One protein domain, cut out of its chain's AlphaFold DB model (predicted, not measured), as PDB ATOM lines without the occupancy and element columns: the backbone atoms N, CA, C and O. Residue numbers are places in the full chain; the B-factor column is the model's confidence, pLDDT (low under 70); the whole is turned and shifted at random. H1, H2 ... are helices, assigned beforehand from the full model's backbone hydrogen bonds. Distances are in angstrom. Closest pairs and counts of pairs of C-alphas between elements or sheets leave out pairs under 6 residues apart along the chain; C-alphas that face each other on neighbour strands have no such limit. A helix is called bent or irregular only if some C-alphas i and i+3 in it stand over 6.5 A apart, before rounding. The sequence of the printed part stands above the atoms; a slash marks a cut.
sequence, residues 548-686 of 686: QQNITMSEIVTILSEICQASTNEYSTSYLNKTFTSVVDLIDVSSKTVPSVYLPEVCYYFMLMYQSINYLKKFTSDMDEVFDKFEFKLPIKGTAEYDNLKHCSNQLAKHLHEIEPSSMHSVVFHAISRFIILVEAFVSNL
ATOM      1  N   GLN A 548     308.470 305.177 326.373       52.06
ATOM      2  CA  GLN A 548     307.685 306.385 326.664       52.06
ATOM      3  C   GLN A 548     308.147 307.061 327.973       52.06
ATOM      4  O   GLN A 548     308.642 306.399 328.882       52.06
ATOM      5  N   GLN A 549     307.960 308.382 328.103       45.50
ATOM      6  CA  GLN A 549     308.397 309.167 329.277       45.50
ATOM      7  C   GLN A 549     307.747 308.747 330.614       45.50
ATOM      8  O   GLN A 549     308.304 309.059 331.665       45.50
ATOM      9  N   ASN A 550     306.629 308.014 330.569       52.78
ATOM     10  CA  ASN A 550     305.841 307.582 331.729       52.78
ATOM     11  C   ASN A 550     305.881 306.057 331.939       52.78
ATOM     12  O   ASN A 550     304.883 305.467 332.344       52.78
ATOM     13  N   ILE A 551     306.999 305.408 331.612       55.12
ATOM     14  CA  ILE A 551     307.143 303.964 331.816       55.12
ATOM     15  C   ILE A 551     307.137 303.629 333.316       55.12
ATOM     16  O   ILE A 551     307.808 304.279 334.124       55.12
ATOM     17  N   THR A 552     306.344 302.628 333.682       57.41
ATOM     18  CA  THR A 552     306.203 302.133 335.054       57.41
ATOM     19  C   THR A 552     307.416 301.292 335.456       57.41
ATOM     20  O   THR A 552     308.155 300.776 334.621       57.41
ATOM     21  N   MET A 553     307.673 301.144 336.757       55.50
ATOM     22  CA  MET A 553     308.898 300.474 337.212       55.50
ATOM     23  C   MET A 553     308.920 298.975 336.895       55.50
ATOM     24  O   MET A 553     309.977 298.430 336.577       55.50
ATOM     25  N   SER A 554     307.760 298.315 336.935       56.34
ATOM     26  CA  SER A 554     307.625 296.939 336.457       56.34
ATOM     27  C   SER A 554     308.022 296.839 334.988       56.34
ATOM     28  O   SER A 554     308.705 295.892 334.618       56.34
ATOM     29  N   GLU A 555     307.699 297.842 334.167       66.00
ATOM     30  CA  GLU A 555     308.131 297.911 332.771       66.00
ATOM     31  C   GLU A 555     309.640 298.164 332.653       66.00
ATOM     32  O   GLU A 555     310.276 297.483 331.865       66.00
ATOM     33  N   ILE A 556     310.263 299.037 333.461       66.31
ATOM     34  CA  ILE A 556     311.736 299.222 333.450       66.31
ATOM     35  C   ILE A 556     312.461 297.923 333.816       66.31
ATOM     36  O   ILE A 556     313.408 297.531 333.137       66.31
ATOM     37  N   VAL A 557     312.009 297.241 334.870       62.44
ATOM     38  CA  VAL A 557     312.562 295.955 335.321       62.44
ATOM     39  C   VAL A 557     312.363 294.871 334.264       62.44
ATOM     40  O   VAL A 557     313.297 294.120 333.976       62.44
ATOM     41  N   THR A 558     311.184 294.818 333.645       67.06
ATOM     42  CA  THR A 558     310.878 293.857 332.579       67.06
ATOM     43  C   THR A 558     311.727 294.141 331.342       67.06
ATOM     44  O   THR A 558     312.356 293.228 330.824       67.06
ATOM     45  N   ILE A 559     311.865 295.404 330.931       68.19
ATOM     46  CA  ILE A 559     312.682 295.805 329.780       68.19
ATOM     47  C   ILE A 559     314.172 295.536 330.041       68.19
ATOM     48  O   ILE A 559     314.854 295.022 329.160       68.19
ATOM     49  N   LEU A 560     314.698 295.830 331.235       66.19
ATOM     50  CA  LEU A 560     316.087 295.507 331.589       66.19
ATOM     51  C   LEU A 560     316.327 293.994 331.624       66.19
ATOM     52  O   LEU A 560     317.363 293.531 331.147       66.19
ATOM     53  N   SER A 561     315.362 293.229 332.137       64.81
ATOM     54  CA  SER A 561     315.416 291.765 332.132       64.81
ATOM     55  C   SER A 561     315.394 291.219 330.703       64.81
ATOM     56  O   SER A 561     316.216 290.372 330.366       64.81
ATOM     57  N   GLU A 562     314.532 291.757 329.835       70.25
ATOM     58  CA  GLU A 562     314.462 291.416 328.410       70.25
ATOM     59  C   GLU A 562     315.756 291.773 327.665       70.25
ATOM     60  O   GLU A 562     316.247 290.967 326.882       70.25
ATOM     61  N   ILE A 563     316.348 292.944 327.927       65.38
ATOM     62  CA  ILE A 563     317.618 293.379 327.317       65.38
ATOM     63  C   ILE A 563     318.767 292.467 327.749       65.38
ATOM     64  O   ILE A 563     319.590 292.076 326.920       65.38
ATOM     65  N   CYS A 564     318.815 292.085 329.026       64.38
ATOM     66  CA  CYS A 564     319.847 291.177 329.514       64.38
ATOM     67  C   CYS A 564     319.649 289.736 329.006       64.38
ATOM     68  O   CYS A 564     320.629 289.004 328.876       64.38
ATOM     69  N   GLN A 565     318.410 289.325 328.709       67.06
ATOM     70  CA  GLN A 565     318.087 288.001 328.163       67.06
ATOM     71  C   GLN A 565     318.260 287.908 326.639       67.06
ATOM     72  O   GLN A 565     318.574 286.833 326.140       67.06
ATOM     73  N   ALA A 566     318.095 289.006 325.894       62.75
ATOM     74  CA  ALA A 566     318.121 289.007 324.427       62.75
ATOM     75  C   ALA A 566     319.521 288.814 323.798       62.75
ATOM     76  O   ALA A 566     319.621 288.733 322.578       62.75
ATOM     77  N   SER A 567     320.585 288.738 324.610       52.00
ATOM     78  CA  SER A 567     321.955 288.315 324.264       52.00
ATOM     79  C   SER A 567     322.394 288.531 322.802       52.00
ATOM     80  O   SER A 567     322.734 287.580 322.100       52.00
ATOM     81  N   THR A 568     322.466 289.791 322.362       48.59
ATOM     82  CA  THR A 568     323.304 290.206 321.225       48.59
ATOM     83  C   THR A 568     324.057 291.502 321.559       48.59
ATOM     84  O   THR A 568     323.600 292.604 321.287       48.59
ATOM     85  N   ASN A 569     325.238 291.330 322.159       51.88
ATOM     86  CA  ASN A 569     326.489 292.068 321.917       51.88
ATOM     87  C   ASN A 569     326.696 293.573 322.207       51.88
ATOM     88  O   ASN A 569     327.788 294.033 321.884       51.88
ATOM     89  N   GLU A 570     325.827 294.343 322.869       55.06
ATOM     90  CA  GLU A 570     326.247 295.726 323.225       55.06
ATOM     91  C   GLU A 570     327.097 295.836 324.503       55.06
ATOM     92  O   GLU A 570     328.050 296.612 324.533       55.06
ATOM     93  N   TYR A 571     326.835 295.039 325.544       62.06
ATOM     94  CA  TYR A 571     327.579 295.136 326.807       62.06
ATOM     95  C   TYR A 571     327.971 293.755 327.323       62.06
ATOM     96  O   TYR A 571     327.118 292.908 327.586       62.06
ATOM     97  N   SER A 572     329.274 293.517 327.484       76.00
ATOM     98  CA  SER A 572     329.754 292.263 328.062       76.00
ATOM     99  C   SER A 572     329.369 292.177 329.543       76.00
ATOM    100  O   SER A 572     329.399 293.174 330.269       76.00
ATOM    101  N   THR A 573     329.065 290.971 330.028       76.38
ATOM    102  CA  THR A 573     328.831 290.705 331.459       76.38
ATOM    103  C   THR A 573     329.974 291.247 332.318       76.38
ATOM    104  O   THR A 573     329.739 291.830 333.370       76.38
ATOM    105  N   SER A 574     331.217 291.130 331.836       79.31
ATOM    106  CA  SER A 574     332.395 291.682 332.508       79.31
ATOM    107  C   SER A 574     332.362 293.209 332.614       79.31
ATOM    108  O   SER A 574     332.779 293.742 333.639       79.31
ATOM    109  N   TYR A 575     331.889 293.913 331.583       78.81
ATOM    110  CA  TYR A 575     331.759 295.369 331.597       78.81
ATOM    111  C   TYR A 575     330.670 295.824 332.573       78.81
ATOM    112  O   TYR A 575     330.911 296.730 333.372       78.81
ATOM    113  N   LEU A 576     329.503 295.172 332.563       78.50
ATOM    114  CA  LEU A 576     328.413 295.477 333.496       78.50
ATOM    115  C   LEU A 576     328.810 295.166 334.941       78.50
ATOM    116  O   LEU A 576     328.615 296.009 335.813       78.50
ATOM    117  N   ASN A 577     329.442 294.018 335.191       80.56
ATOM    118  CA  ASN A 577     329.951 293.689 336.518       80.56
ATOM    119  C   ASN A 577     330.948 294.759 336.965       80.56
ATOM    120  O   ASN A 577     330.748 295.354 338.016       80.56
ATOM    121  N   LYS A 578     331.948 295.104 336.140       81.19
ATOM    122  CA  LYS A 578     332.945 296.137 336.472       81.19
ATOM    123  C   LYS A 578     332.315 297.508 336.744       81.19
ATOM    124  O   LYS A 578     332.714 298.176 337.690       81.19
ATOM    125  N   THR A 579     331.331 297.913 335.943       75.75
ATOM    126  CA  THR A 579     330.669 299.225 336.062       75.75
ATOM    127  C   THR A 579     329.818 299.324 337.325       75.75
ATOM    128  O   THR A 579     329.802 300.363 337.978       75.75
ATOM    129  N   PHE A 580     329.130 298.240 337.692       78.62
ATOM    130  CA  PHE A 580     328.199 298.224 338.818       78.62
ATOM    131  C   PHE A 580     328.767 297.588 340.095       78.62
ATOM    132  O   PHE A 580     328.072 297.590 341.104       78.62
ATOM    133  N   THR A 581     330.021 297.105 340.105       81.88
ATOM    134  CA  THR A 581     330.644 296.439 341.275       81.88
ATOM    135  C   THR A 581     330.545 297.306 342.532       81.88
ATOM    136  O   THR A 581     330.185 296.815 343.597       81.88
ATOM    137  N   SER A 582     330.805 298.611 342.410       79.25
ATOM    138  CA  SER A 582     330.749 299.547 343.540       79.25
ATOM    139  C   SER A 582     329.346 299.727 344.121       79.25
ATOM    140  O   SER A 582     329.226 300.000 345.307       79.25
ATOM    141  N   VAL A 583     328.295 299.572 343.310       75.00
ATOM    142  CA  VAL A 583     326.894 299.752 343.723       75.00
ATOM    143  C   VAL A 583     326.301 298.436 344.226       75.00
ATOM    144  O   VAL A 583     325.608 298.413 345.238       75.00
ATOM    145  N   VAL A 584     326.618 297.327 343.556       81.94
ATOM    146  CA  VAL A 584     326.158 295.971 343.894       81.94
ATOM    147  C   VAL A 584     326.680 295.510 345.257       81.94
ATOM    148  O   VAL A 584     326.023 294.728 345.935       81.94
ATOM    149  N   ASP A 585     327.833 296.011 345.703       81.62
ATOM    150  CA  ASP A 585     328.346 295.702 347.041       81.62
ATOM    151  C   ASP A 585     327.654 296.458 348.178       81.62
ATOM    152  O   ASP A 585     327.744 296.028 349.331       81.62
ATOM    153  N   LEU A 586     326.946 297.543 347.858       78.44
ATOM    154  CA  LEU A 586     326.221 298.373 348.822       78.44
ATOM    155  C   LEU A 586     324.771 297.921 349.025       78.44
ATOM    156  O   LEU A 586     324.143 298.327 349.999       78.44
ATOM    157  N   ILE A 587     324.238 297.109 348.110       80.56
ATOM    158  CA  ILE A 587     322.832 296.708 348.069       80.56
ATOM    159  C   ILE A 587     322.748 295.186 348.191       80.56
ATOM    160  O   ILE A 587     323.494 294.461 347.534       80.56
ATOM    161  N   ASP A 588     321.839 294.698 349.032       82.94
ATOM    162  CA  ASP A 588     321.638 293.262 349.216       82.94
ATOM    163  C   ASP A 588     320.789 292.711 348.061       82.94
ATOM    164  O   ASP A 588     319.557 292.804 348.054       82.94
ATOM    165  N   VAL A 589     321.488 292.233 347.032       89.12
ATOM    166  CA  VAL A 589     320.920 291.635 345.819       89.12
ATOM    167  C   VAL A 589     321.066 290.117 345.844       89.12
ATOM    168  O   VAL A 589     322.047 289.578 346.361       89.12
ATOM    169  N   SER A 590     320.122 289.410 345.233       88.56
ATOM    170  CA  SER A 590     320.069 287.948 345.221       88.56
ATOM    171  C   SER A 590     321.237 287.302 344.462       88.56
ATOM    172  O   SER A 590     321.616 286.168 344.759       88.56
ATOM    173  N   SER A 591     321.856 288.013 343.511       89.31
ATOM    174  CA  SER A 591     323.046 287.541 342.795       89.31
ATOM    175  C   SER A 591     323.972 288.677 342.382       89.31
ATOM    176  O   SER A 591     323.646 289.450 341.495       89.31
ATOM    177  N   LYS A 592     325.185 288.729 342.937       88.31
ATOM    178  CA  LYS A 592     326.175 289.778 342.624       88.31
ATOM    179  C   LYS A 592     326.947 289.579 341.316       88.31
ATOM    180  O   LYS A 592     327.720 290.445 340.920       88.31
ATOM    181  N   THR A 593     326.800 288.428 340.669       85.75
ATOM    182  CA  THR A 593     327.622 288.038 339.509       85.75
ATOM    183  C   THR A 593     326.849 288.035 338.196       85.75
ATOM    184  O   THR A 593     327.471 288.022 337.132       85.75
ATOM    185  N   VAL A 594     325.512 288.048 338.263       85.88
ATOM    186  CA  VAL A 594     324.614 287.901 337.114       85.88
ATOM    187  C   VAL A 594     323.842 289.213 336.883       85.88
ATOM    188  O   VAL A 594     322.865 289.468 337.590       85.88
ATOM    189  N   PRO A 595     324.227 290.037 335.884       83.50
ATOM    190  CA  PRO A 595     323.605 291.339 335.617       83.50
ATOM    191  C   PRO A 595     322.100 291.301 335.390       83.50
ATOM    192  O   PRO A 595     321.406 292.204 335.845       83.50
ATOM    193  N   SER A 596     321.582 290.247 334.753       79.12
ATOM    194  CA  SER A 596     320.139 290.082 334.537       79.12
ATOM    195  C   SER A 596     319.339 289.947 335.835       79.12
ATOM    196  O   SER A 596     318.129 290.135 335.807       79.12
ATOM    197  N   VAL A 597     320.003 289.628 336.949       81.38
ATOM    198  CA  VAL A 597     319.390 289.464 338.268       81.38
ATOM    199  C   VAL A 597     319.620 290.710 339.125       81.38
ATOM    200  O   VAL A 597     318.650 291.299 339.594       81.38
ATOM    201  N   TYR A 598     320.868 291.182 339.281       86.19
ATOM    202  CA  TYR A 598     321.114 292.331 340.166       86.19
ATOM    203  C   TYR A 598     320.706 293.681 339.583       86.19
ATOM    204  O   TYR A 598     320.376 294.570 340.358       86.19
ATOM    205  N   LEU A 599     320.750 293.905 338.262       83.44
ATOM    206  CA  LEU A 599     320.429 295.234 337.716       83.44
ATOM    207  C   LEU A 599     318.981 295.645 338.017       83.44
ATOM    208  O   LEU A 599     318.787 296.766 338.495       83.44
ATOM    209  N   PRO A 600     317.972 294.774 337.804       80.25
ATOM    210  CA  PRO A 600     316.607 295.046 338.238       80.25
ATOM    211  C   PRO A 600     316.485 295.369 339.728       80.25
ATOM    212  O   PRO A 600     315.816 296.335 340.093       80.25
ATOM    213  N   GLU A 601     317.159 294.598 340.581       84.06
ATOM    214  CA  GLU A 601     317.106 294.772 342.034       84.06
ATOM    215  C   GLU A 601     317.771 296.084 342.466       84.06
ATOM    216  O   GLU A 601     317.177 296.857 343.212       84.06
ATOM    217  N   VAL A 602     318.952 296.412 341.929       84.88
ATOM    218  CA  VAL A 602     319.631 297.698 342.159       84.88
ATOM    219  C   VAL A 602     318.735 298.867 341.750       84.88
ATOM    220  O   VAL A 602     318.608 299.837 342.497       84.88
ATOM    221  N   CYS A 603     318.082 298.778 340.588       81.56
ATOM    222  CA  CYS A 603     317.164 299.816 340.125       81.56
ATOM    223  C   CYS A 603     315.952 299.953 341.059       81.56
ATOM    224  O   CYS A 603     315.548 301.075 341.373       81.56
ATOM    225  N   TYR A 604     315.398 298.831 341.530       82.31
ATOM    226  CA  TYR A 604     314.315 298.812 342.512       82.31
ATOM    227  C   TYR A 604     314.726 299.499 343.821       82.31
ATOM    228  O   TYR A 604     314.049 300.427 344.259       82.31
ATOM    229  N   TYR A 605     315.869 299.122 344.402       83.56
ATOM    230  CA  TYR A 605     316.365 299.714 345.646       83.56
ATOM    231  C   TYR A 605     316.670 301.204 345.515       83.56
ATOM    232  O   TYR A 605     316.307 301.988 346.392       83.56
ATOM    233  N   PHE A 606     317.299 301.623 344.416       81.75
ATOM    234  CA  PHE A 606     317.587 303.034 344.177       81.75
ATOM    235  C   PHE A 606     316.302 303.865 344.071       81.75
ATOM    236  O   PHE A 606     316.209 304.955 344.640       81.75
ATOM    237  N   MET A 607     315.278 303.336 343.399       78.62
ATOM    238  CA  MET A 607     313.978 303.995 343.311       78.62
ATOM    239  C   MET A 607     313.274 304.053 344.672       78.62
ATOM    240  O   MET A 607     312.761 305.108 345.041       78.62
ATOM    241  N   LEU A 608     313.288 302.956 345.434       82.88
ATOM    242  CA  LEU A 608     312.707 302.894 346.775       82.88
ATOM    243  C   LEU A 608     313.385 303.899 347.721       82.88
ATOM    244  O   LEU A 608     312.715 304.582 348.496       82.88
ATOM    245  N   MET A 609     314.706 304.061 347.615       82.88
ATOM    246  CA  MET A 609     315.460 305.086 348.341       82.88
ATOM    247  C   MET A 609     315.069 306.502 347.916       82.88
ATOM    248  O   MET A 609     314.821 307.352 348.770       82.88
ATOM    249  N   TYR A 610     314.948 306.761 346.613       82.75
ATOM    250  CA  TYR A 610     314.500 308.059 346.106       82.75
ATOM    251  C   TYR A 610     313.084 308.417 346.591       82.75
ATOM    252  O   TYR A 610     312.839 309.541 347.034       82.75
ATOM    253  N   GLN A 611     312.156 307.456 346.568       81.56
ATOM    254  CA  GLN A 611     310.812 307.624 347.125       81.56
ATOM    255  C   GLN A 611     310.869 307.897 348.630       81.56
ATOM    256  O   GLN A 611     310.233 308.838 349.101       81.56
ATOM    257  N   SER A 612     311.704 307.156 349.364       87.69
ATOM    258  CA  SER A 612     311.910 307.360 350.801       87.69
ATOM    259  C   SER A 612     312.380 308.782 351.117       87.69
ATOM    260  O   SER A 612     311.848 309.414 352.026       87.69
ATOM    261  N   ILE A 613     313.317 309.322 350.331       84.94
ATOM    262  CA  ILE A 613     313.788 310.709 350.461       84.94
ATOM    263  C   ILE A 613     312.651 311.704 350.198       84.94
ATOM    264  O   ILE A 613     312.503 312.684 350.925       84.94
ATOM    265  N   ASN A 614     311.823 311.470 349.179       84.00
ATOM    266  CA  ASN A 614     310.704 312.364 348.880       84.00
ATOM    267  C   ASN A 614     309.624 312.351 349.969       84.00
ATOM    268  O   ASN A 614     309.062 313.405 350.261       84.00
ATOM    269  N   TYR A 615     309.359 311.202 350.593       85.50
ATOM    270  CA  TYR A 615     308.477 311.133 351.760       85.50
ATOM    271  C   TYR A 615     309.087 311.842 352.972       85.50
ATOM    272  O   TYR A 615     308.396 312.626 353.618       85.50
ATOM    273  N   LEU A 616     310.387 311.646 353.228       86.88
ATOM    274  CA  LEU A 616     311.115 312.316 354.312       86.88
ATOM    275  C   LEU A 616     311.009 313.842 354.242       86.88
ATOM    276  O   LEU A 616     310.822 314.467 355.277       86.88
ATOM    277  N   LYS A 617     311.025 314.438 353.043       86.62
ATOM    278  CA  LYS A 617     310.866 315.894 352.878       86.62
ATOM    279  C   LYS A 617     309.580 316.447 353.499       86.62
ATOM    280  O   LYS A 617     309.605 317.558 354.017       86.62
ATOM    281  N   LYS A 618     308.472 315.694 353.455       85.31
ATOM    282  CA  LYS A 618     307.214 316.115 354.096       85.31
ATOM    283  C   LYS A 618     307.366 316.148 355.618       85.31
ATOM    284  O   LYS A 618     307.024 317.147 356.232       85.31
ATOM    285  N   PHE A 619     307.966 315.104 356.193       87.50
ATOM    286  CA  PHE A 619     308.243 315.038 357.631       87.50
ATOM    287  C   PHE A 619     309.219 316.118 358.092       87.50
ATOM    288  O   PHE A 619     309.030 316.672 359.166       87.50
ATOM    289  N   THR A 620     310.247 316.434 357.298       87.62
ATOM    290  CA  THR A 620     311.197 317.507 357.626       87.62
ATOM    291  C   THR A 620     310.480 318.845 357.762       87.62
ATOM    292  O   THR A 620     310.678 319.515 358.761       87.62
ATOM    293  N   SER A 621     309.568 319.180 356.842       86.25
ATOM    294  CA  SER A 621     308.789 320.423 356.929       86.25
ATOM    295  C   SER A 621     307.949 320.514 358.208       86.25
ATOM    296  O   SER A 621     307.891 321.577 358.816       86.25
ATOM    297  N   ASP A 622     307.303 319.417 358.618       85.25
ATOM    298  CA  ASP A 622     306.512 319.389 359.858       85.25
ATOM    299  C   ASP A 622     307.411 319.476 361.104       85.25
ATOM    300  O   ASP A 622     307.052 320.107 362.096       85.25
ATOM    301  N   MET A 623     308.582 318.833 361.068       84.25
ATOM    302  CA  MET A 623     309.553 318.846 362.166       84.25
ATOM    303  C   MET A 623     310.221 320.205 362.331       84.25
ATOM    304  O   MET A 623     310.407 320.642 363.462       84.25
ATOM    305  N   ASP A 624     310.546 320.876 361.230       85.56
ATOM    306  CA  ASP A 624     311.071 322.238 361.250       85.56
ATOM    307  C   ASP A 624     310.035 323.182 361.878       85.56
ATOM    308  O   ASP A 624     310.373 323.951 362.770       85.56
ATOM    309  N   GLU A 625     308.744 323.035 361.546       83.94
ATOM    310  CA  GLU A 625     307.674 323.798 362.206       83.94
ATOM    311  C   GLU A 625     307.580 323.509 363.717       83.94
ATOM    312  O   GLU A 625     307.317 324.423 364.508       83.94
ATOM    313  N   VAL A 626     307.797 322.254 364.136       81.31
ATOM    314  CA  VAL A 626     307.874 321.895 365.560       81.31
ATOM    315  C   VAL A 626     309.063 322.590 366.213       81.31
ATOM    316  O   VAL A 626     308.873 323.247 367.232       81.31
ATOM    317  N   PHE A 627     310.266 322.477 365.651       81.56
ATOM    318  CA  PHE A 627     311.478 323.022 366.260       81.56
ATOM    319  C   PHE A 627     311.523 324.554 366.253       81.56
ATOM    320  O   PHE A 627     311.937 325.136 367.252       81.56
ATOM    321  N   ASP A 628     311.023 325.211 365.206       81.50
ATOM    322  CA  ASP A 628     310.977 326.676 365.109       81.50
ATOM    323  C   ASP A 628     310.056 327.301 366.166       81.50
ATOM    324  O   ASP A 628     310.303 328.406 366.651       81.50
ATOM    325  N   LYS A 629     308.978 326.601 366.540       71.12
ATOM    326  CA  LYS A 629     308.018 327.067 367.553       71.12
ATOM    327  C   LYS A 629     308.353 326.585 368.965       71.12
ATOM    328  O   LYS A 629     307.788 327.097 369.933       71.12
ATOM    329  N   PHE A 630     309.238 325.601 369.105       70.44
ATOM    330  CA  PHE A 630     309.580 324.988 370.383       70.44
ATOM    331  C   PHE A 630     310.890 325.570 370.927       70.44
ATOM    332  O   PHE A 630     311.960 324.982 370.803       70.44
ATOM    333  N   GLU A 631     310.799 326.724 371.592       60.09
ATOM    334  CA  GLU A 631     311.910 327.411 372.282       60.09
ATOM    335  C   GLU A 631     312.364 326.681 373.575       60.09
ATOM    336  O   GLU A 631     312.467 327.266 374.655       60.09
ATOM    337  N   PHE A 632     312.610 325.368 373.500       61.56
ATOM    338  CA  PHE A 632     313.164 324.515 374.569       61.56
ATOM    339  C   PHE A 632     312.429 324.530 375.928       61.56
ATOM    340  O   PHE A 632     312.905 323.937 376.898       61.56
ATOM    341  N   LYS A 633     311.252 325.159 376.028       72.50
ATOM    342  CA  LYS A 633     310.383 325.124 377.210       72.50
ATOM    343  C   LYS A 633     309.231 324.168 376.948       72.50
ATOM    344  O   LYS A 633     308.505 324.323 375.972       72.50
ATOM    345  N   LEU A 634     309.065 323.189 377.836       78.81
ATOM    346  CA  LEU A 634     307.961 322.232 377.773       78.81
ATOM    347  C   LEU A 634     306.625 322.994 377.871       78.81
ATOM    348  O   LEU A 634     306.398 323.662 378.886       78.81
ATOM    349  N   PRO A 635     305.760 322.944 376.843       83.19
ATOM    350  CA  PRO A 635     304.510 323.683 376.842       83.19
ATOM    351  C   PRO A 635     303.543 323.067 377.853       83.19
ATOM    352  O   PRO A 635     303.500 321.851 378.046       83.19
ATOM    353  N   ILE A 636     302.764 323.918 378.513       87.44
ATOM    354  CA  ILE A 636     301.789 323.493 379.516       87.44
ATOM    355  C   ILE A 636     300.515 323.044 378.791       87.44
ATOM    356  O   ILE A 636     300.081 323.676 377.829       87.44
ATOM    357  N   LYS A 637     299.873 321.970 379.261       89.69
ATOM    358  CA  LYS A 637     298.595 321.506 378.702       89.69
ATOM    359  C   LYS A 637     297.564 322.637 378.621       89.69
ATOM    360  O   LYS A 637     297.289 323.309 379.613       89.69
ATOM    361  N   GLY A 638     296.954 322.779 377.445       88.12
ATOM    362  CA  GLY A 638     295.938 323.793 377.152       88.12
ATOM    363  C   GLY A 638     296.486 325.160 376.737       88.12
ATOM    364  O   GLY A 638     295.691 326.080 376.552       88.12
ATOM    365  N   THR A 639     297.807 325.322 376.586       90.31
ATOM    366  CA  THR A 639     298.369 326.505 375.918       90.31
ATOM    367  C   THR A 639     298.348 326.348 374.398       90.31
ATOM    368  O   THR A 639     298.317 325.235 373.868       90.31
ATOM    369  N   ALA A 640     298.405 327.476 373.683       88.38
ATOM    370  CA  ALA A 640     298.469 327.481 372.224       88.38
ATOM    371  C   ALA A 640     299.709 326.735 371.696       88.38
ATOM    372  O   ALA A 640     299.634 326.103 370.642       88.38
ATOM    373  N   GLU A 641     300.830 326.756 372.431       86.62
ATOM    374  CA  GLU A 641     302.021 325.992 372.051       86.62
ATOM    375  C   GLU A 641     301.796 324.478 372.176       86.62
ATOM    376  O   GLU A 641     302.194 323.730 371.284       86.62
ATOM    377  N   TYR A 642     301.119 324.019 373.240       90.00
ATOM    378  CA  TYR A 642     300.772 322.603 373.405       90.00
ATOM    379  C   TYR A 642     299.804 322.133 372.313       90.00
ATOM    380  O   TYR A 642     300.010 321.074 371.721       90.00
ATOM    381  N   ASP A 643     298.776 322.925 372.000       89.25
ATOM    382  CA  ASP A 643     297.816 322.586 370.944       89.25
ATOM    383  C   ASP A 643     298.476 322.551 369.560       89.25
ATOM    384  O   ASP A 643     298.169 321.670 368.754       89.25
ATOM    385  N   ASN A 644     299.430 323.449 369.300       87.56
ATOM    386  CA  ASN A 644     300.227 323.429 368.077       87.56
ATOM    387  C   ASN A 644     301.147 322.197 368.017       87.56
ATOM    388  O   ASN A 644     301.168 321.508 367.001       87.56
ATOM    389  N   LEU A 645     301.843 321.854 369.107       88.25
ATOM    390  CA  LEU A 645     302.663 320.638 369.179       88.25
ATOM    391  C   LEU A 645     301.816 319.375 368.950       88.25
ATOM    392  O   LEU A 645     302.201 318.484 368.192       88.25
ATOM    393  N   LYS A 646     300.628 319.317 369.558       92.31
ATOM    394  CA  LYS A 646     299.661 318.236 369.351       92.31
ATOM    395  C   LYS A 646     299.161 318.189 367.906       92.31
ATOM    396  O   LYS A 646     298.998 317.099 367.360       92.31
ATOM    397  N   HIS A 647     298.935 319.341 367.272       91.62
ATOM    398  CA  HIS A 647     298.585 319.416 365.856       91.62
ATOM    399  C   HIS A 647     299.696 318.840 364.970       91.62
ATOM    400  O   HIS A 647     299.413 317.947 364.174       91.62
ATOM    401  N   CYS A 648     300.947 319.271 365.154       89.56
ATOM    402  CA  CYS A 648     302.091 318.760 364.399       89.56
ATOM    403  C   CYS A 648     302.299 317.254 364.625       89.56
ATOM    404  O   CYS A 648     302.476 316.511 363.664       89.56
ATOM    405  N   SER A 649     302.174 316.769 365.866       92.69
ATOM    406  CA  SER A 649     302.228 315.331 366.176       92.69
ATOM    407  C   SER A 649     301.179 314.534 365.393       92.69
ATOM    408  O   SER A 649     301.495 313.493 364.820       92.69
ATOM    409  N   ASN A 650     299.942 315.035 365.312       93.38
ATOM    410  CA  ASN A 650     298.883 314.389 364.534       93.38
ATOM    411  C   ASN A 650     299.152 314.441 363.019       93.38
ATOM    412  O   ASN A 650     298.784 313.505 362.311       93.38
ATOM    413  N   GLN A 651     299.776 315.510 362.511       93.12
ATOM    414  CA  GLN A 651     300.155 315.613 361.095       93.12
ATOM    415  C   GLN A 651     301.251 314.613 360.733       93.12
ATOM    416  O   GLN A 651     301.121 313.918 359.728       93.12
ATOM    417  N   LEU A 652     302.263 314.451 361.590       92.81
ATOM    418  CA  LEU A 652     303.291 313.425 361.419       92.81
ATOM    419  C   LEU A 652     302.657 312.025 361.353       92.81
ATOM    420  O   LEU A 652     302.926 311.262 360.425       92.81
ATOM    421  N   ALA A 653     301.756 311.701 362.284       93.62
ATOM    422  CA  ALA A 653     301.036 310.425 362.285       93.62
ATOM    423  C   ALA A 653     300.184 310.231 361.022       93.62
ATOM    424  O   ALA A 653     300.189 309.159 360.411       93.62
ATOM    425  N   LYS A 654     299.498 311.285 360.571       95.00
ATOM    426  CA  LYS A 654     298.724 311.269 359.328       95.00
ATOM    427  C   LYS A 654     299.615 311.010 358.110       95.00
ATOM    428  O   LYS A 654     299.297 310.126 357.319       95.00
ATOM    429  N   HIS A 655     300.740 311.713 357.980       93.12
ATOM    430  CA  HIS A 655     301.700 311.498 356.896       93.12
ATOM    431  C   HIS A 655     302.282 310.083 356.915       93.12
ATOM    432  O   HIS A 655     302.473 309.496 355.853       93.12
ATOM    433  N   LEU A 656     302.502 309.494 358.094       93.31
ATOM    434  CA  LEU A 656     302.919 308.096 358.210       93.31
ATOM    435  C   LEU A 656     301.844 307.128 357.695       93.31
ATOM    436  O   LEU A 656     302.175 306.171 357.001       93.31
ATOM    437  N   HIS A 657     300.568 307.377 357.999       92.62
ATOM    438  CA  HIS A 657     299.454 306.546 357.527       92.62
ATOM    439  C   HIS A 657     299.171 306.675 356.024       92.62
ATOM    440  O   HIS A 657     298.622 305.750 355.430       92.62
ATOM    441  N   GLU A 658     299.547 307.793 355.403       91.69
ATOM    442  CA  GLU A 658     299.455 307.991 353.950       91.69
ATOM    443  C   GLU A 658     300.543 307.233 353.168       91.69
ATOM    444  O   GLU A 658     300.445 307.100 351.945       91.69
ATOM    445  N   ILE A 659     301.582 306.734 353.846       89.94
ATOM    446  CA  ILE A 659     302.664 305.974 353.218       89.94
ATOM    447  C   ILE A 659     302.286 304.499 353.177       89.94
ATOM    448  O   ILE A 659     302.122 303.843 354.207       89.94
ATOM    449  N   GLU A 660     302.205 303.951 351.968       84.88
ATOM    450  CA  GLU A 660     302.103 302.510 351.791       84.88
ATOM    451  C   GLU A 660     303.428 301.856 352.233       84.88
ATOM    452  O   GLU A 660     304.492 302.269 351.770       84.88
ATOM    453  N   PRO A 661     303.429 300.820 353.094       77.75
ATOM    454  CA  PRO A 661     304.671 300.205 353.577       77.75
ATOM    455  C   PRO A 661     305.599 299.674 352.469       77.75
ATOM    456  O   PRO A 661     306.787 299.472 352.704       77.75
ATOM    457  N   SER A 662     305.058 299.436 351.271       81.69
ATOM    458  CA  SER A 662     305.770 298.977 350.076       81.69
ATOM    459  C   SER A 662     306.466 300.102 349.293       81.69
ATOM    460  O   SER A 662     307.353 299.812 348.490       81.69
ATOM    461  N   SER A 663     306.091 301.371 349.506       84.88
ATOM    462  CA  SER A 663     306.606 302.531 348.760       84.88
ATOM    463  C   SER A 663     307.788 303.229 349.438       84.88
ATOM    464  O   SER A 663     308.351 304.187 348.902       84.88
ATOM    465  N   MET A 664     308.190 302.747 350.613       87.81
ATOM    466  CA  MET A 664     309.312 303.267 351.381       87.81
ATOM    467  C   MET A 664     310.237 302.131 351.806       87.81
ATOM    468  O   MET A 664     309.805 301.011 352.071       87.81
ATOM    469  N   HIS A 665     311.533 302.417 351.905       88.31
ATOM    470  CA  HIS A 665     312.489 301.459 352.429       88.31
ATOM    471  C   HIS A 665     312.121 301.104 353.876       88.31
ATOM    472  O   HIS A 665     311.995 301.989 354.726       88.31
ATOM    473  N   SER A 666     311.987 299.809 354.171       84.81
ATOM    474  CA  SER A 666     311.438 299.301 355.439       84.81
ATOM    475  C   SER A 666     312.153 299.849 356.676       84.81
ATOM    476  O   SER A 666     311.510 300.233 357.650       84.81
ATOM    477  N   VAL A 667     313.484 299.958 356.629       83.56
ATOM    478  CA  VAL A 667     314.289 300.534 357.723       83.56
ATOM    479  C   VAL A 667     313.932 301.999 357.971       83.56
ATOM    480  O   VAL A 667     313.814 302.412 359.123       83.56
ATOM    481  N   VAL A 668     313.731 302.777 356.904       86.56
ATOM    482  CA  VAL A 668     313.404 304.201 357.010       86.56
ATOM    483  C   VAL A 668     311.982 304.359 357.540       86.56
ATOM    484  O   VAL A 668     311.771 305.101 358.494       86.56
ATOM    485  N   PHE A 669     311.032 303.581 357.011       90.56
ATOM    486  CA  PHE A 669     309.658 303.548 357.509       90.56
ATOM    487  C   PHE A 669     309.600 303.190 359.003       90.56
ATOM    488  O   PHE A 669     308.946 303.878 359.782       90.56
ATOM    489  N   HIS A 670     310.336 302.162 359.439       86.88
ATOM    490  CA  HIS A 670     310.393 301.773 360.849       86.88
ATOM    491  C   HIS A 670     311.027 302.837 361.745       86.88
ATOM    492  O   HIS A 670     310.546 303.045 362.861       86.88
ATOM    493  N   ALA A 671     312.093 303.497 361.289       88.06
ATOM    494  CA  ALA A 671     312.731 304.570 362.043       88.06
ATOM    495  C   ALA A 671     311.773 305.754 362.240       88.06
ATOM    496  O   ALA A 671     311.578 306.190 363.373       88.06
ATOM    497  N   ILE A 672     311.113 306.203 361.165       89.38
ATOM    498  CA  ILE A 672     310.119 307.285 361.215       89.38
ATOM    499  C   ILE A 672     308.934 306.883 362.091       89.38
ATOM    500  O   ILE A 672     308.542 307.638 362.971       89.38
ATOM    501  N   SER A 673     308.399 305.672 361.916       92.06
ATOM    502  CA  SER A 673     307.278 305.178 362.717       92.06
ATOM    503  C   SER A 673     307.591 305.190 364.215       92.06
ATOM    504  O   SER A 673     306.803 305.706 365.001       92.06
ATOM    505  N   ARG A 674     308.763 304.686 364.624       91.69
ATOM    506  CA  ARG A 674     309.184 304.711 366.037       91.69
ATOM    507  C   ARG A 674     309.400 306.125 366.556       91.69
ATOM    508  O   ARG A 674     309.075 306.396 367.707       91.69
ATOM    509  N   PHE A 675     309.957 306.998 365.726       89.75
ATOM    510  CA  PHE A 675     310.164 308.394 366.078       89.75
ATOM    511  C   PHE A 675     308.832 309.120 366.303       89.75
ATOM    512  O   PHE A 675     308.667 309.791 367.314       89.75
ATOM    513  N   ILE A 676     307.846 308.909 365.431       91.56
ATOM    514  CA  ILE A 676     306.505 309.484 365.579       91.56
ATOM    515  C   ILE A 676     305.820 308.953 366.837       91.56
ATOM    516  O   ILE A 676     305.296 309.749 367.605       91.56
ATOM    517  N   ILE A 677     305.913 307.649 367.119       90.56
ATOM    518  CA  ILE A 677     305.395 307.064 368.368       90.56
ATOM    519  C   ILE A 677     306.043 307.718 369.599       90.56
ATOM    520  O   ILE A 677     305.373 307.948 370.603       90.56
ATOM    521  N   LEU A 678     307.342 308.029 369.541       89.19
ATOM    522  CA  LEU A 678     308.044 308.748 370.608       89.19
ATOM    523  C   LEU A 678     307.518 310.177 370.779       89.19
ATOM    524  O   LEU A 678     307.286 310.592 371.913       89.19
ATOM    525  N   VAL A 679     307.299 310.903 369.680       87.62
ATOM    526  CA  VAL A 679     306.707 312.250 369.709       87.62
ATOM    527  C   VAL A 679     305.286 312.198 370.271       87.62
ATOM    528  O   VAL A 679     304.972 312.949 371.188       87.62
ATOM    529  N   GLU A 680     304.446 311.266 369.823       91.56
ATOM    530  CA  GLU A 680     303.083 311.090 370.337       91.56
ATOM    531  C   GLU A 680     303.065 310.727 371.828       91.56
ATOM    532  O   GLU A 680     302.273 311.276 372.599       91.56
ATOM    533  N   ALA A 681     303.955 309.827 372.257       91.06
ATOM    534  CA  ALA A 681     304.101 309.454 373.660       91.06
ATOM    535  C   ALA A 681     304.574 310.640 374.510       91.06
ATOM    536  O   ALA A 681     304.110 310.818 375.635       91.06
ATOM    537  N   PHE A 682     305.475 311.465 373.977       86.81
ATOM    538  CA  PHE A 682     305.931 312.683 374.632       86.81
ATOM    539  C   PHE A 682     304.795 313.702 374.772       86.81
ATOM    540  O   PHE A 682     304.509 314.145 375.883       86.81
ATOM    541  N   VAL A 683     304.074 313.988 373.684       88.56
ATOM    542  CA  VAL A 683     302.919 314.902 373.669       88.56
ATOM    543  C   VAL A 683     301.789 314.425 374.579       88.56
ATOM    544  O   VAL A 683     301.092 315.246 375.157       88.56
ATOM    545  N   SER A 684     301.599 313.112 374.725       89.25
ATOM    546  CA  SER A 684     300.567 312.556 375.611       89.25
ATOM    547  C   SER A 684     300.929 312.668 377.099       89.25
ATOM    548  O   SER A 684     300.031 312.713 377.947       89.25
ATOM    549  N   ASN A 685     302.229 312.674 377.416       87.75
ATOM    550  CA  ASN A 685     302.746 312.728 378.784       87.75
ATOM    551  C   ASN A 685     302.926 314.160 379.304       87.75
ATOM    552  O   ASN A 685     302.735 314.374 380.501       87.75
ATOM    553  N   LEU A 686     303.245 315.119 378.423       81.81
ATOM    554  CA  LEU A 686     302.966 316.545 378.646       81.81
ATOM    555  C   LEU A 686     301.487 316.698 378.924       81.81
ATOM    556  O   LEU A 686     301.085 317.196 380.002       81.81
TER     557      LEU A 686
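What this domain is: This is residues 548 to 686 of the 686 residues of an uncharacterized protein of Trichomonas vaginalis (UniProt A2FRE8). One long helix, H3, is the spine of a rod; H4 and H5 fold back beside its later part as an up-and-down bundle, each running against the one before, and H1 and H2 pack on its first residues. The printed part has 139 residues with five helices, H1 to H5, and no named strand: all helix. It is only just extended, close to loose, with a radius of gyration of the C-alphas of 21.7 A and spans of 71 by 30 by 21 A.

Where its parts are: H3, residues 595 to 629, is 50.4 A long, from C-alpha 595 at (323.605, 291.339, 335.617), with a kink of 30 degrees near residue 619. H4 is residues 640 to 657, 25.6 A; H5 is 666 to 685, 28.3 A, ending at (302.746, 312.728, 378.784). H1 is 553 to 565; H2, 573 to 584, is irregular, with C-alphas 579 and 582 7.5 A apart.

How they stand to each other: H3, the hub, touches H4 with residues 618 to 629 alone (a hairpin; closest C-alphas Asp 622 and Cys 648, 6.4 A). H4 and H5, another hairpin, touch at Ser 649 and Glu 680, closest C-alphas 6.0 A apart. H3 touches H1 with residues 595 to 604 alone, closest C-alphas Val 557 and Pro 600, 5.1 A, and H2 with 595 to 602 alone, Leu 576 and Pro 595, 6.7 A. H1 and H2 are apart. Every O i to N i+4 pair is within hydrogen-bond range in H1, H4 and H5; 6 of 8 are in H2 and 27 of 31 in H3.

The domain as a whole: The C-alphas farthest apart, of Thr 568 and Gly 638, are 70.7 A apart. The printed part has no cut and no long link; residues 566 to 571 stand free. pLDDT is under 70 at residues 548 to 561, 563 to 571 and 631 to 632.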